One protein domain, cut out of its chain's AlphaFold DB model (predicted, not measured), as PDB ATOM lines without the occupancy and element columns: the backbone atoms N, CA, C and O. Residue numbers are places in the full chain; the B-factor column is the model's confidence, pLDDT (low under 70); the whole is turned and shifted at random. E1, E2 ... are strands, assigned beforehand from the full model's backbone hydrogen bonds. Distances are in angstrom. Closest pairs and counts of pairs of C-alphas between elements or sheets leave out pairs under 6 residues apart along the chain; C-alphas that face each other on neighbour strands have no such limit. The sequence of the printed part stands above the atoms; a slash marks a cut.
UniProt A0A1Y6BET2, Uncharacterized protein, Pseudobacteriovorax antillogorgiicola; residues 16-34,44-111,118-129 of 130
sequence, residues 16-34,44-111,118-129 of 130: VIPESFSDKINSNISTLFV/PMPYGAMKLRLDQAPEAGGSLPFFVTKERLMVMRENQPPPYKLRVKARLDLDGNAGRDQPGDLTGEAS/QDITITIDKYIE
ATOM      1  N   VAL A  16     146.248 147.885 194.914       98.31
ATOM      2  CA  VAL A  16     145.266 146.875 194.513       98.31
ATOM      3  C   VAL A  16     145.908 145.503 194.593       98.31
ATOM      4  O   VAL A  16     147.006 145.296 194.071       98.31
ATOM      5  N   ILE A  17     145.208 144.558 195.211       97.62
ATOM      6  CA  ILE A  17     145.670 143.181 195.332       97.62
ATOM      7  C   ILE A  17     144.780 142.298 194.462       97.62
ATOM      8  O   ILE A  17     143.620 142.088 194.806       97.62
ATOM      9  N   PRO A  18     145.277 141.775 193.331       97.75
ATOM     10  CA  PRO A  18     144.473 140.922 192.467       97.75
ATOM     11  C   PRO A  18     143.996 139.646 193.167       97.75
ATOM     12  O   PRO A  18     144.705 139.080 194.001       97.75
ATOM     13  N   GLU A  19     142.832 139.135 192.759       97.00
ATOM     14  CA  GLU A  19     142.297 137.855 193.255       97.00
ATOM     15  C   GLU A  19     143.265 136.683 193.038       97.00
ATOM     16  O   GLU A  19     143.292 135.753 193.838       97.00
ATOM     17  N   SER A  20     144.130 136.752 192.018       96.12
ATOM     18  CA  SER A  20     145.144 135.728 191.730       96.12
ATOM     19  C   SER A  20     146.165 135.512 192.855       96.12
ATOM     20  O   SER A  20     146.920 134.544 192.806       96.12
ATOM     21  N   PHE A  21     146.216 136.399 193.853       94.88
ATOM     22  CA  PHE A  21     147.077 136.271 195.029       94.88
ATOM     23  C   PHE A  21     146.356 135.714 196.268       94.88
ATOM     24  O   PHE A  21     146.959 135.692 197.343       94.88
ATOM     25  N   SER A  22     145.114 135.222 196.142       94.12
ATOM     26  CA  SER A  22     144.335 134.634 197.248       94.12
ATOM     27  C   SER A  22     145.123 133.617 198.069       94.12
ATOM     28  O   SER A  22     145.125 133.679 199.293       94.12
ATOM     29  N   ASP A  23     145.863 132.737 197.395       93.50
ATOM     30  CA  ASP A  23     146.586 131.631 198.032       93.50
ATOM     31  C   ASP A  23     147.926 132.070 198.647       93.50
ATOM     32  O   ASP A  23     148.618 131.282 199.294       93.50
ATOM     33  N   LYS A  24     148.333 133.321 198.407       91.94
ATOM     34  CA  LYS A  24     149.574 133.916 198.924       91.94
ATOM     35  C   LYS A  24     149.312 134.848 200.099       91.94
ATOM     36  O   LYS A  24     150.169 134.984 200.973       91.94
ATOM     37  N   ILE A  25     148.130 135.459 200.139       90.75
ATOM     38  CA  ILE A  25     147.676 136.247 201.278       90.75
ATOM     39  C   ILE A  25     147.448 135.333 202.480       90.75
ATOM     40  O   ILE A  25     146.756 134.323 202.408       90.75
ATOM     41  N   ASN A  26     148.033 135.705 203.613       86.25
ATOM     42  CA  ASN A  26     147.866 134.988 204.868       86.25
ATOM     43  C   ASN A  26     147.908 135.961 206.054       86.25
ATOM     44  O   ASN A  26     148.296 137.121 205.912       86.25
ATOM     45  N   SER A  27     147.538 135.467 207.236       83.94
ATOM     46  CA  SER A  27     147.420 136.262 208.466       83.94
ATOM     47  C   SER A  27     148.725 136.897 208.959       83.94
ATOM     48  O   SER A  27     148.674 137.727 209.861       83.94
ATOM     49  N   ASN A  28     149.881 136.509 208.415       86.25
ATOM     50  CA  ASN A  28     151.169 137.069 208.821       86.25
ATOM     51  C   ASN A  28     151.491 138.377 208.084       86.25
ATOM     52  O   ASN A  28     152.356 139.124 208.533       86.25
ATOM     53  N   ILE A  29     150.783 138.695 206.992       90.31
ATOM     54  CA  ILE A  29     150.900 140.003 206.343       90.31
ATOM     55  C   ILE A  29     150.328 141.056 207.290       90.31
ATOM     56  O   ILE A  29     149.120 141.141 207.496       90.31
ATOM     57  N   SER A  30     151.214 141.867 207.856       90.88
ATOM     58  CA  SER A  30     150.865 142.822 208.915       90.88
ATOM     59  C   SER A  30     151.329 144.245 208.626       90.88
ATOM     60  O   SER A  30     151.004 145.172 209.370       90.88
ATOM     61  N   THR A  31     152.105 144.440 207.559       94.69
ATOM     62  CA  THR A  31     152.697 145.733 207.229       94.69
ATOM     63  C   THR A  31     152.625 146.001 205.731       94.69
ATOM     64  O   THR A  31     152.985 145.155 204.919       94.69
ATOM     65  N   LEU A  32     152.215 147.217 205.373       96.00
ATOM     66  CA  LEU A  32     152.412 147.800 204.053       96.00
ATOM     67  C   LEU A  32     153.581 148.786 204.115       96.00
ATOM     68  O   LEU A  32     153.545 149.780 204.844       96.00
ATOM     69  N   PHE A  33     154.602 148.541 203.306       96.50
ATOM     70  CA  PHE A  33     155.626 149.525 202.994       96.50
ATOM     71  C   PHE A  33     155.304 150.204 201.668       96.50
ATOM     72  O   PHE A  33     155.099 149.536 200.656       96.50
ATOM     73  N   VAL A  34     155.319 151.535 201.667       97.00
ATOM     74  CA  VAL A  34     155.314 152.342 200.443       97.00
ATOM     75  C   VAL A  34     156.683 152.981 200.314       97.00
ATOM     76  O   VAL A  34     157.050 153.862 201.092       97.00
ATOM     77  N   PRO A  44     169.946 152.774 192.571       70.31
ATOM     78  CA  PRO A  44     168.559 152.565 192.985       70.31
ATOM     79  C   PRO A  44     168.442 152.338 194.501       70.31
ATOM     80  O   PRO A  44     167.973 151.301 194.968       70.31
ATOM     81  N   MET A  45     168.889 153.313 195.289       84.38
ATOM     82  CA  MET A  45     168.560 153.399 196.707       84.38
ATOM     83  C   MET A  45     167.197 154.083 196.855       84.38
ATOM     84  O   MET A  45     166.916 155.026 196.111       84.38
ATOM     85  N   PRO A  46     166.347 153.649 197.798       91.19
ATOM     86  CA  PRO A  46     165.133 154.385 198.110       91.19
ATOM     87  C   PRO A  46     165.452 155.820 198.533       91.19
ATOM     88  O   PRO A  46     166.390 156.059 199.295       91.19
ATOM     89  N   TYR A  47     164.640 156.769 198.075       92.88
ATOM     90  CA  TYR A  47     164.614 158.117 198.636       92.88
ATOM     91  C   TYR A  47     164.078 158.072 200.072       92.88
ATOM     92  O   TYR A  47     164.654 158.655 200.991       92.88
ATOM     93  N   GLY A  48     163.006 157.312 200.283       93.69
ATOM     94  CA  GLY A  48     162.435 157.079 201.599       93.69
ATOM     95  C   GLY A  48     161.368 155.997 201.583       93.69
ATOM     96  O   GLY A  48     160.998 155.485 200.526       93.69
ATOM     97  N   ALA A  49     160.855 155.661 202.761       94.81
ATOM     98  CA  ALA A  49     159.759 154.713 202.897       94.81
ATOM     99  C   ALA A  49     158.753 155.158 203.960       94.81
ATOM    100  O   ALA A  49     159.120 155.701 205.002       94.81
ATOM    101  N   MET A  50     157.477 154.907 203.690       95.06
ATOM    102  CA  MET A  50     156.403 154.962 204.673       95.06
ATOM    103  C   MET A  50     156.087 153.536 205.121       95.06
ATOM    104  O   MET A  50     155.943 152.640 204.289       95.06
ATOM    105  N   LYS A  51     155.943 153.342 206.431       94.69
ATOM    106  CA  LYS A  51     155.478 152.090 207.030       94.69
ATOM    107  C   LYS A  51     154.055 152.277 207.548       94.69
ATOM    108  O   LYS A  51     153.819 153.149 208.380       94.69
ATOM    109  N   LEU A  52     153.134 151.438 207.091       93.81
ATOM    110  CA  LEU A  52     151.762 151.364 207.576       93.81
ATOM    111  C   LEU A  52     151.531 149.985 208.193       93.81
ATOM    112  O   LEU A  52     151.682 148.968 207.524       93.81
ATOM    113  N   ARG A  53     151.169 149.949 209.475       93.00
ATOM    114  CA  ARG A  53     150.728 148.713 210.127       93.00
ATOM    115  C   ARG A  53     149.287 148.426 209.718       93.00
ATOM    116  O   ARG A  53     148.467 149.339 209.720       93.00
ATOM    117  N   LEU A  54     149.007 147.175 209.384       92.38
ATOM    118  CA  LEU A  54     147.673 146.684 209.072       92.38
ATOM    119  C   LEU A  54     147.104 145.996 210.318       92.38
ATOM    120  O   LEU A  54     147.796 145.206 210.962       92.38
ATOM    121  N   ASP A  55     145.856 146.305 210.663       89.62
ATOM    122  CA  ASP A  55     145.172 145.668 211.799       89.62
ATOM    123  C   ASP A  55     144.750 144.227 211.475       89.62
ATOM    124  O   ASP A  55     144.657 143.381 212.364       89.62
ATOM    125  N   GLN A  56     144.538 143.948 210.190       89.12
ATOM    126  CA  GLN A  56     144.225 142.634 209.646       89.12
ATOM    127  C   GLN A  56     144.957 142.431 208.321       89.12
ATOM    128  O   GLN A  56     145.277 143.401 207.628       89.12
ATOM    129  N   ALA A  57     145.203 141.169 207.969       89.25
ATOM    130  CA  ALA A  57     145.721 140.837 206.651       89.25
ATOM    131  C   ALA A  57     144.766 141.369 205.571       89.25
ATOM    132  O   ALA A  57     143.546 141.333 205.762       89.25
ATOM    133  N   PRO A  58     145.298 141.893 204.460       93.56
ATOM    134  CA  PRO A  58     144.457 142.424 203.406       93.56
ATOM    135  C   PRO A  58     143.724 141.299 202.676       93.56
ATOM    136  O   PRO A  58     144.155 140.151 202.701       93.56
ATOM    137  N   GLU A  59     142.632 141.635 202.004       93.56
ATOM    138  CA  GLU A  59     141.850 140.676 201.227       93.56
ATOM    139  C   GLU A  59     142.315 140.657 199.765       93.56
ATOM    140  O   GLU A  59     142.610 141.701 199.175       93.56
ATOM    141  N   ALA A  60     142.365 139.467 199.163       93.69
ATOM    142  CA  ALA A  60     142.544 139.348 197.719       93.69
ATOM    143  C   ALA A  60     141.314 139.919 196.997       93.69
ATOM    144  O   ALA A  60     140.187 139.725 197.444       93.69
ATOM    145  N   GLY A  61     141.531 140.644 195.902       94.69
ATOM    146  CA  GLY A  61     140.501 141.448 195.238       94.69
ATOM    147  C   GLY A  61     140.251 142.812 195.896       94.69
ATOM    148  O   GLY A  61     139.514 143.626 195.341       94.69
ATOM    149  N   GLY A  62     140.863 143.087 197.054       95.44
ATOM    150  CA  GLY A  62     140.731 144.352 197.773       95.44
ATOM    151  C   GLY A  62     141.745 145.421 197.356       95.44
ATOM    152  O   GLY A  62     142.652 145.191 196.546       95.44
ATOM    153  N   SER A  63     141.616 146.603 197.966       96.81
ATOM    154  CA  SER A  63     142.609 147.672 197.868       96.81
ATOM    155  C   SER A  63     142.959 148.276 199.232       96.81
ATOM    156  O   SER A  63     142.165 148.261 200.175       96.81
ATOM    157  N   LEU A  64     144.190 148.777 199.350       97.19
ATOM    158  CA  LEU A  64     144.706 149.442 200.543       97.19
ATOM    159  C   LEU A  64     145.071 150.891 200.215       97.19
ATOM    160  O   LEU A  64     145.976 151.113 199.404       97.19
ATOM    161  N   PRO A  65     144.441 151.890 200.852       97.31
ATOM    162  CA  PRO A  65     144.787 153.279 200.614       97.31
ATOM    163  C   PRO A  65     146.142 153.616 201.239       97.31
ATOM    164  O   PRO A  65     146.490 153.148 202.327       97.31
ATOM    165  N   PHE A  66     146.887 154.502 200.589       96.44
ATOM    166  CA  PHE A  66     148.111 155.062 201.141       96.44
ATOM    167  C   PHE A  66     148.216 156.565 200.889       96.44
ATOM    168  O   PHE A  66     147.712 157.114 199.908       96.44
ATOM    169  N   PHE A  67     148.912 157.241 201.801       96.38
ATOM    170  CA  PHE A  67     149.090 158.687 201.762       96.38
ATOM    171  C   PHE A  67     150.479 159.055 202.281       96.38
ATOM    172  O   PHE A  67     150.704 159.104 203.495       96.38
ATOM    173  N   VAL A  68     151.418 159.268 201.354       95.38
ATOM    174  CA  VAL A  68     152.816 159.575 201.665       95.38
ATOM    175  C   VAL A  68     152.995 161.086 201.755       95.38
ATOM    176  O   VAL A  68     152.926 161.801 200.755       95.38
ATOM    177  N   THR A  69     153.277 161.567 202.962       93.94
ATOM    178  CA  THR A  69     153.618 162.969 203.239       93.94
ATOM    179  C   THR A  69     155.036 163.086 203.775       93.94
ATOM    180  O   THR A  69     155.640 162.091 204.180       93.94
ATOM    181  N   LYS A  70     155.557 164.315 203.837       89.25
ATOM    182  CA  LYS A  70     156.864 164.608 204.443       89.25
ATOM    183  C   LYS A  70     157.017 164.059 205.868       89.25
ATOM    184  O   LYS A  70     158.098 163.615 206.225       89.25
ATOM    185  N   GLU A  71     155.961 164.086 206.671       90.12
ATOM    186  CA  GLU A  71     155.974 163.660 208.078       90.12
ATOM    187  C   GLU A  71     155.875 162.139 208.234       90.12
ATOM    188  O   GLU A  71     156.289 161.593 209.253       90.12
ATOM    189  N   ARG A  72     155.305 161.453 207.237       92.31
ATOM    190  CA  ARG A  72     155.122 159.993 207.234       92.31
ATOM    191  C   ARG A  72     156.233 159.248 206.502       92.31
ATOM    192  O   ARG A  72     156.370 158.037 206.673       92.31
ATOM    193  N   LEU A  73     156.993 159.951 205.669       92.62
ATOM    194  CA  LEU A  73     158.098 159.391 204.912       92.62
ATOM    195  C   LEU A  73     159.380 159.441 205.744       92.62
ATOM    196  O   LEU A  73     159.904 160.512 206.046       92.62
ATOM    197  N   MET A  74     159.935 158.273 206.048       92.81
ATOM    198  CA  MET A  74     161.291 158.173 206.566       92.81
ATOM    199  C   MET A  74     162.269 158.316 205.399       92.81
ATOM    200  O   MET A  74     162.454 157.381 204.618       92.81
ATOM    201  N   VAL A  75     162.861 159.501 205.254       91.75
ATOM    202  CA  VAL A  75     163.865 159.785 204.218       91.75
ATOM    203  C   VAL A  75     165.182 159.098 204.585       91.75
ATOM    204  O   VAL A  75     165.643 159.193 205.717       91.75
ATOM    205  N   MET A  76     165.796 158.400 203.627       87.00
ATOM    206  CA  MET A  76     167.034 157.644 203.861       87.00
ATOM    207  C   MET A  76     168.294 158.514 203.845       87.00
ATOM    208  O   MET A  76     169.308 158.145 204.435       87.00
ATOM    209  N   ARG A  77     168.255 159.651 203.146       84.38
ATOM    210  CA  ARG A  77     169.356 160.615 203.073       84.38
ATOM    211  C   ARG A  77     168.869 161.983 203.505       84.38
ATOM    212  O   ARG A  77     168.199 162.687 202.749       84.38
ATOM    213  N   GLU A  78     169.229 162.360 204.724       74.12
ATOM    214  CA  GLU A  78     168.977 163.706 205.220       74.12
ATOM    215  C   GLU A  78     169.607 164.730 204.259       74.12
ATOM    216  O   GLU A  78     170.760 164.590 203.848       74.12
ATOM    217  N   ASN A  79     168.835 165.754 203.878       79.44
ATOM    218  CA  ASN A  79     169.196 166.822 202.931       79.44
ATOM    219  C   ASN A  79     169.206 166.468 201.432       79.44
ATOM    220  O   ASN A  79     169.571 167.324 200.625       79.44
ATOM    221  N   GLN A  80     168.769 165.272 201.017       83.12
ATOM    222  CA  GLN A  80     168.499 165.032 199.594       83.12
ATOM    223  C   GLN A  80     167.201 165.755 199.179       83.12
ATOM    224  O   GLN A  80     166.169 165.571 199.840       83.12
ATOM    225  N   PRO A  81     167.209 166.563 198.098       87.44
ATOM    226  CA  PRO A  81     165.982 167.174 197.602       87.44
ATOM    227  C   PRO A  81     164.974 166.089 197.187       87.44
ATOM    228  O   PRO A  81     165.389 165.026 196.718       87.44
ATOM    229  N   PRO A  82     163.661 166.332 197.351       88.31
ATOM    230  CA  PRO A  82     162.632 165.433 196.848       88.31
ATOM    231  C   PRO A  82     162.808 165.167 195.347       88.31
ATOM    232  O   PRO A  82     162.992 166.127 194.593       88.31
ATOM    233  N   PRO A  83     162.731 163.906 194.894       90.62
ATOM    234  CA  PRO A  83     162.761 163.601 193.472       90.62
ATOM    235  C   PRO A  83     161.519 164.155 192.771       90.62
ATOM    236  O   PRO A  83     160.413 164.099 193.306       90.62
ATOM    237  N   TYR A  84     161.699 164.687 191.561       89.00
ATOM    238  CA  TYR A  84     160.591 165.194 190.742       89.00
ATOM    239  C   TYR A  84     159.792 164.065 190.090       89.00
ATOM    240  O   TYR A  84     158.577 164.184 189.916       89.00
ATOM    241  N   LYS A  85     160.489 162.977 189.745       94.00
ATOM    242  CA  LYS A  85     159.943 161.782 189.114       94.00
ATOM    243  C   LYS A  85     160.194 160.575 190.012       94.00
ATOM    244  O   LYS A  85     161.327 160.287 190.399       94.00
ATOM    245  N   LEU A  86     159.112 159.912 190.383       95.25
ATOM    246  CA  LEU A  86     159.080 158.866 191.383       95.25
ATOM    247  C   LEU A  86     158.831 157.516 190.718       95.25
ATOM    248  O   LEU A  86     157.905 157.356 189.921       95.25
ATOM    249  N   ARG A  87     159.576 156.515 191.180       96.19
ATOM    250  CA  ARG A  87     159.109 155.129 191.151       96.19
ATOM    251  C   ARG A  87     158.623 154.778 192.548       96.19
ATOM    252  O   ARG A  87     159.354 154.939 193.525       96.19
ATOM    253  N   VAL A  88     157.380 154.334 192.654       97.06
ATOM    254  CA  VAL A  88     156.718 154.027 193.921       97.06
ATOM    255  C   VAL A  88     156.478 152.534 193.979       97.06
ATOM    256  O   VAL A  88     155.824 151.973 193.108       97.06
ATOM    257  N   LYS A  89     157.001 151.891 195.015       97.25
ATOM    258  CA  LYS A  89     156.829 150.464 195.249       97.25
ATOM    259  C   LYS A  89     155.948 150.237 196.463       97.25
ATOM    260  O   LYS A  89     156.214 150.793 197.527       97.25
ATOM    261  N   ALA A  90     154.955 149.372 196.320       97.50
ATOM    262  CA  ALA A  90     154.231 148.791 197.434       97.50
ATOM    263  C   ALA A  90     154.833 147.426 197.776       97.50
ATOM    264  O   ALA A  90     155.147 146.634 196.885       97.50
ATOM    265  N   ARG A  91     154.991 147.150 199.069       96.75
ATOM    266  CA  ARG A  91     155.406 145.846 199.583       96.75
ATOM    267  C   ARG A  91     154.550 145.474 200.781       96.75
ATOM    268  O   ARG A  91     154.600 146.159 201.802       96.75
ATOM    269  N   LEU A  92     153.777 144.407 200.640       95.31
ATOM    270  CA  LEU A  92     153.102 143.743 201.744       95.31
ATOM    271  C   LEU A  92     154.070 142.731 202.335       95.31
ATOM    272  O   LEU A  92     154.558 141.847 201.634       95.31
ATOM    273  N   ASP A  93     154.358 142.926 203.608       90.88
ATOM    274  CA  ASP A  93     155.488 142.333 204.300       90.88
ATOM    275  C   ASP A  93     155.011 141.509 205.503       90.88
ATOM    276  O   ASP A  93     153.984 141.816 206.133       90.88
ATOM    277  N   LEU A  94     155.752 140.433 205.780       80.75
ATOM    278  CA  LEU A  94     155.406 139.428 206.789       80.75
ATOM    279  C   LEU A  94     156.005 139.709 208.175       80.75
ATOM    280  O   LEU A  94     155.422 139.308 209.180       80.75
ATOM    281  N   ASP A  95     157.172 140.350 208.253       71.94
ATOM    282  CA  ASP A  95     157.977 140.418 209.482       71.94
ATOM    283  C   ASP A  95     158.009 141.817 210.129       71.94
ATOM    284  O   ASP A  95     158.443 141.987 211.272       71.94
ATOM    285  N   GLY A  96     157.494 142.821 209.423       71.19
ATOM    286  CA  GLY A  96     157.463 144.218 209.814       71.19
ATOM    287  C   GLY A  96     158.802 144.942 209.654       71.19
ATOM    288  O   GLY A  96     158.909 146.092 210.108       71.19
ATOM    289  N   ASN A  97     159.821 144.337 209.046       76.50
ATOM    290  CA  ASN A  97     161.159 144.909 208.942       76.50
ATOM    291  C   ASN A  97     161.312 145.727 207.661       76.50
ATOM    292  O   ASN A  97     161.101 145.261 206.545       76.50
ATOM    293  N   ALA A  98     161.739 146.983 207.811       70.69
ATOM    294  CA  ALA A  98     162.120 147.800 206.666       70.69
ATOM    295  C   ALA A  98     163.416 147.237 206.063       70.69
ATOM    296  O   ALA A  98     164.433 147.156 206.753       70.69
ATOM    297  N   GLY A  99     163.401 146.846 204.789       80.19
ATOM    298  CA  GLY A  99     164.561 146.199 204.188       80.19
ATOM    299  C   GLY A  99     164.364 145.793 202.737       80.19
ATOM    300  O   GLY A  99     163.480 146.294 202.042       80.19
ATOM    301  N   ARG A 100     165.242 144.897 202.275       87.06
ATOM    302  CA  ARG A 100     165.080 144.227 200.982       87.06
ATOM    303  C   ARG A 100     163.860 143.321 201.030       87.06
ATOM    304  O   ARG A 100     163.573 142.760 202.083       87.06
ATOM    305  N   ASP A 101     163.250 143.122 199.871       91.25
ATOM    306  CA  ASP A 101     162.246 142.087 199.647       91.25
ATOM    307  C   ASP A 101     162.702 140.750 200.231       91.25
ATOM    308  O   ASP A 101     163.845 140.333 200.010       91.25
ATOM    309  N   GLN A 102     161.816 140.112 200.985       90.56
ATOM    310  CA  GLN A 102     162.021 138.810 201.597       90.56
ATOM    311  C   GLN A 102     161.103 137.769 200.950       90.56
ATOM    312  O   GLN A 102     160.041 138.121 200.431       90.56
ATOM    313  N   PRO A 103     161.481 136.480 200.983       91.25
ATOM    314  CA  PRO A 103     160.582 135.415 200.571       91.25
ATOM    315  C   PRO A 103     159.243 135.491 201.307       91.25
ATOM    316  O   PRO A 103     159.195 135.618 202.531       91.25
ATOM    317  N   GLY A 104     158.154 135.407 200.549       90.62
ATOM    318  CA  GLY A 104     156.798 135.573 201.054       90.62
ATOM    319  C   GLY A 104     156.217 136.980 200.899       90.62
ATOM    320  O   GLY A 104     154.998 137.120 201.010       90.62
ATOM    321  N   ASP A 105     157.037 137.988 200.588       93.88
ATOM    322  CA  ASP A 105     156.551 139.340 200.314       93.88
ATOM    323  C   ASP A 105     155.719 139.379 199.025       93.88
ATOM    324  O   ASP A 105     155.982 138.672 198.044       93.88
ATOM    325  N   LEU A 106     154.733 140.273 199.012       95.44
ATOM    326  CA  LEU A 106     153.988 140.642 197.812       95.44
ATOM    327  C   LEU A 106     154.352 142.071 197.433       95.44
ATOM    328  O   LEU A 106     154.318 142.973 198.270       95.44
ATOM    329  N   THR A 107     154.690 142.293 196.169       97.06
ATOM    330  CA  THR A 107     155.146 143.597 195.685       97.06
ATOM    331  C   THR A 107     154.423 144.020 194.420       97.06
ATOM    332  O   THR A 107     153.946 143.184 193.658       97.06
ATOM    333  N   GLY A 108     154.376 145.330 194.219       97.56
ATOM    334  CA  GLY A 108     153.945 145.978 192.988       97.56
ATOM    335  C   GLY A 108     154.603 147.347 192.884       97.56
ATOM    336  O   GLY A 108     155.065 147.898 193.892       97.56
ATOM    337  N   GLU A 109     154.665 147.913 191.684       97.69
ATOM    338  CA  GLU A 109     155.257 149.234 191.488       97.69
ATOM    339  C   GLU A 109     154.552 150.072 190.421       97.69
ATOM    340  O   GLU A 109     153.979 149.563 189.465       97.69
ATOM    341  N   ALA A 110     154.629 151.389 190.597       97.56
ATOM    342  CA  ALA A 110     154.275 152.385 189.602       97.56
ATOM    343  C   ALA A 110     155.514 153.232 189.297       97.56
ATOM    344  O   ALA A 110     156.164 153.753 190.204       97.56
ATOM    345  N   SER A 111     155.839 153.373 188.017       96.31
ATOM    346  CA  SER A 111     156.918 154.239 187.529       96.31
ATOM    347  C   SER A 111     156.321 155.447 186.815       96.31
ATOM    348  O   SER A 111     155.154 155.431 186.429       96.31
ATOM    349  N   GLN A 118     148.258 162.339 193.062       96.44
ATOM    350  CA  GLN A 118     147.249 161.692 193.892       96.44
ATOM    351  C   GLN A 118     146.507 160.650 193.059       96.44
ATOM    352  O   GLN A 118     146.579 160.674 191.830       96.44
ATOM    353  N   ASP A 119     145.812 159.748 193.744       96.00
ATOM    354  CA  ASP A 119     144.960 158.727 193.140       96.00
ATOM    355  C   ASP A 119     145.704 157.781 192.179       96.00
ATOM    356  O   ASP A 119     145.145 157.316 191.188       96.00
ATOM    357  N   ILE A 120     146.981 157.478 192.463       97.94
ATOM    358  CA  ILE A 120     147.695 156.447 191.699       97.94
ATOM    359  C   ILE A 120     147.235 155.048 192.111       97.94
ATOM    360  O   ILE A 120     146.953 154.787 193.280       97.94
ATOM    361  N   THR A 121     147.252 154.119 191.166       98.38
ATOM    362  CA  THR A 121     147.021 152.701 191.445       98.38
ATOM    363  C   THR A 121     148.342 151.950 191.354       98.38
ATOM    364  O   THR A 121     149.033 152.025 190.338       98.38
ATOM    365  N   ILE A 122     148.686 151.209 192.404       98.50
ATOM    366  CA  ILE A 122     149.786 150.242 192.392       98.50
ATOM    367  C   ILE A 122     149.170 148.851 192.460       98.50
ATOM    368  O   ILE A 122     148.580 148.485 193.472       98.50
ATOM    369  N   THR A 123     149.302 148.062 191.403       98.44
ATOM    370  CA  THR A 123     148.821 146.676 191.402       98.44
ATOM    371  C   THR A 123     149.919 145.750 191.907       98.44
ATOM    372  O   THR A 123     151.035 145.785 191.395       98.44
ATOM    373  N   ILE A 124     149.610 144.917 192.902       98.00
ATOM    374  CA  ILE A 124     150.478 143.805 193.298       98.00
ATOM    375  C   ILE A 124     150.537 142.804 192.147       98.00
ATOM    376  O   ILE A 124     149.515 142.253 191.748       98.00
ATOM    377  N   ASP A 125     151.732 142.566 191.625       97.69
ATOM    378  CA  ASP A 125     151.968 141.717 190.455       97.69
ATOM    379  C   ASP A 125     153.053 140.663 190.690       97.69
ATOM    380  O   ASP A 125     153.249 139.770 189.862       97.69
ATOM    381  N   LYS A 126     153.724 140.708 191.846       96.75
ATOM    382  CA  LYS A 126     154.836 139.818 192.153       96.75
ATOM    383  C   LYS A 126     154.758 139.253 193.567       96.75
ATOM    384  O   LYS A 126     154.635 139.993 194.538       96.75
ATOM    385  N   TYR A 127     154.929 137.938 193.662       94.69
ATOM    386  CA  TYR A 127     155.238 137.216 194.896       94.69
ATOM    387  C   TYR A 127     156.730 136.884 194.919       94.69
ATOM    388  O   TYR A 127     157.285 136.446 193.909       94.69
ATOM    389  N   ILE A 128     157.391 137.124 196.047       93.75
ATOM    390  CA  ILE A 128     158.816 136.848 196.202       93.75
ATOM    391  C   ILE A 128     158.988 135.397 196.652       93.75
ATOM    392  O   ILE A 128     158.614 135.027 197.764       93.75
ATOM    393  N   GLU A 129     159.533 134.571 195.764       88.81
ATOM    394  CA  GLU A 129     159.872 133.175 196.050       88.81
ATOM    395  C   GLU A 129     161.252 133.054 196.726       88.81
ATOM    396  O   GLU A 129     162.028 134.013 196.737       88.81
TER     397      GLU A 129
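What this domain is: This is residues 16 to 34, 44 to 111 and 118 to 129 of the 130 residues of an uncharacterized protein of Pseudobacteriovorax antillogorgiicola (UniProt A0A1Y6BET2). A twisted wall of four antiparallel strands, in the order E2 E1 E4 E5, has the strands E3 and E6 over one face, E3 at the E2 and E1 part and E6 at the E4 and E5 part, as a loose second layer. Loops 16 to 30 and 70 to 84 reach to opposite ends of the long axis. The printed part has 99 residues with six named strands, E1 to E6 along the chain, and no named helix; its class is all strand, though under half of the residues are in named elements. It is compact, with a radius of gyration of the C-alphas of 13.4 A, and elongated, spanning 42 by 26 by 25 A.

Where its parts are: In the sheet, E2 is residues 46 to 53, 19.6 A long; E1 is residues 31 to 34, beginning at C-alpha 31 (152.697, 145.733, 207.229); E4, the longest, is residues 85 to 93, 25.1 A; E5 is residues 106 to 111, 17.3 A. E3 is residues 63 to 69, 19.6 A, and E6 is residues 118 to 123, ending at C-alpha 123 (148.821, 146.676, 191.402).

How they stand to each other: E2 and E1 are antiparallel at 150 degrees, with N 34 and O 50 within hydrogen-bond range at 2.9 A. E1 and E4 stand at 171 degrees, with N 33 and O 91 at 2.8 A. E4 and E5 form a hairpin at 172 degrees, with N 90 and O 108 at 2.8 A. E3 and E6 pair with no named strand, but are near each other. The closest C-alphas of E3 and E2 are those of Val 68 and Met 50, 6.6 A; of E6 and E5, those of Thr 123 and Gly 108, 5.4 A.

The domain as a whole: The farthest C-alphas, of Asp 23 and Asn 79, are 42.1 A apart. Residues 35 to 43 and 112 to 117 are not printed, leaving gaps of 15.2 A and 13.8 A between C-alphas. The links E3 to E4 and E4 to E5 are long. No printed residue is under 70 in pLDDT.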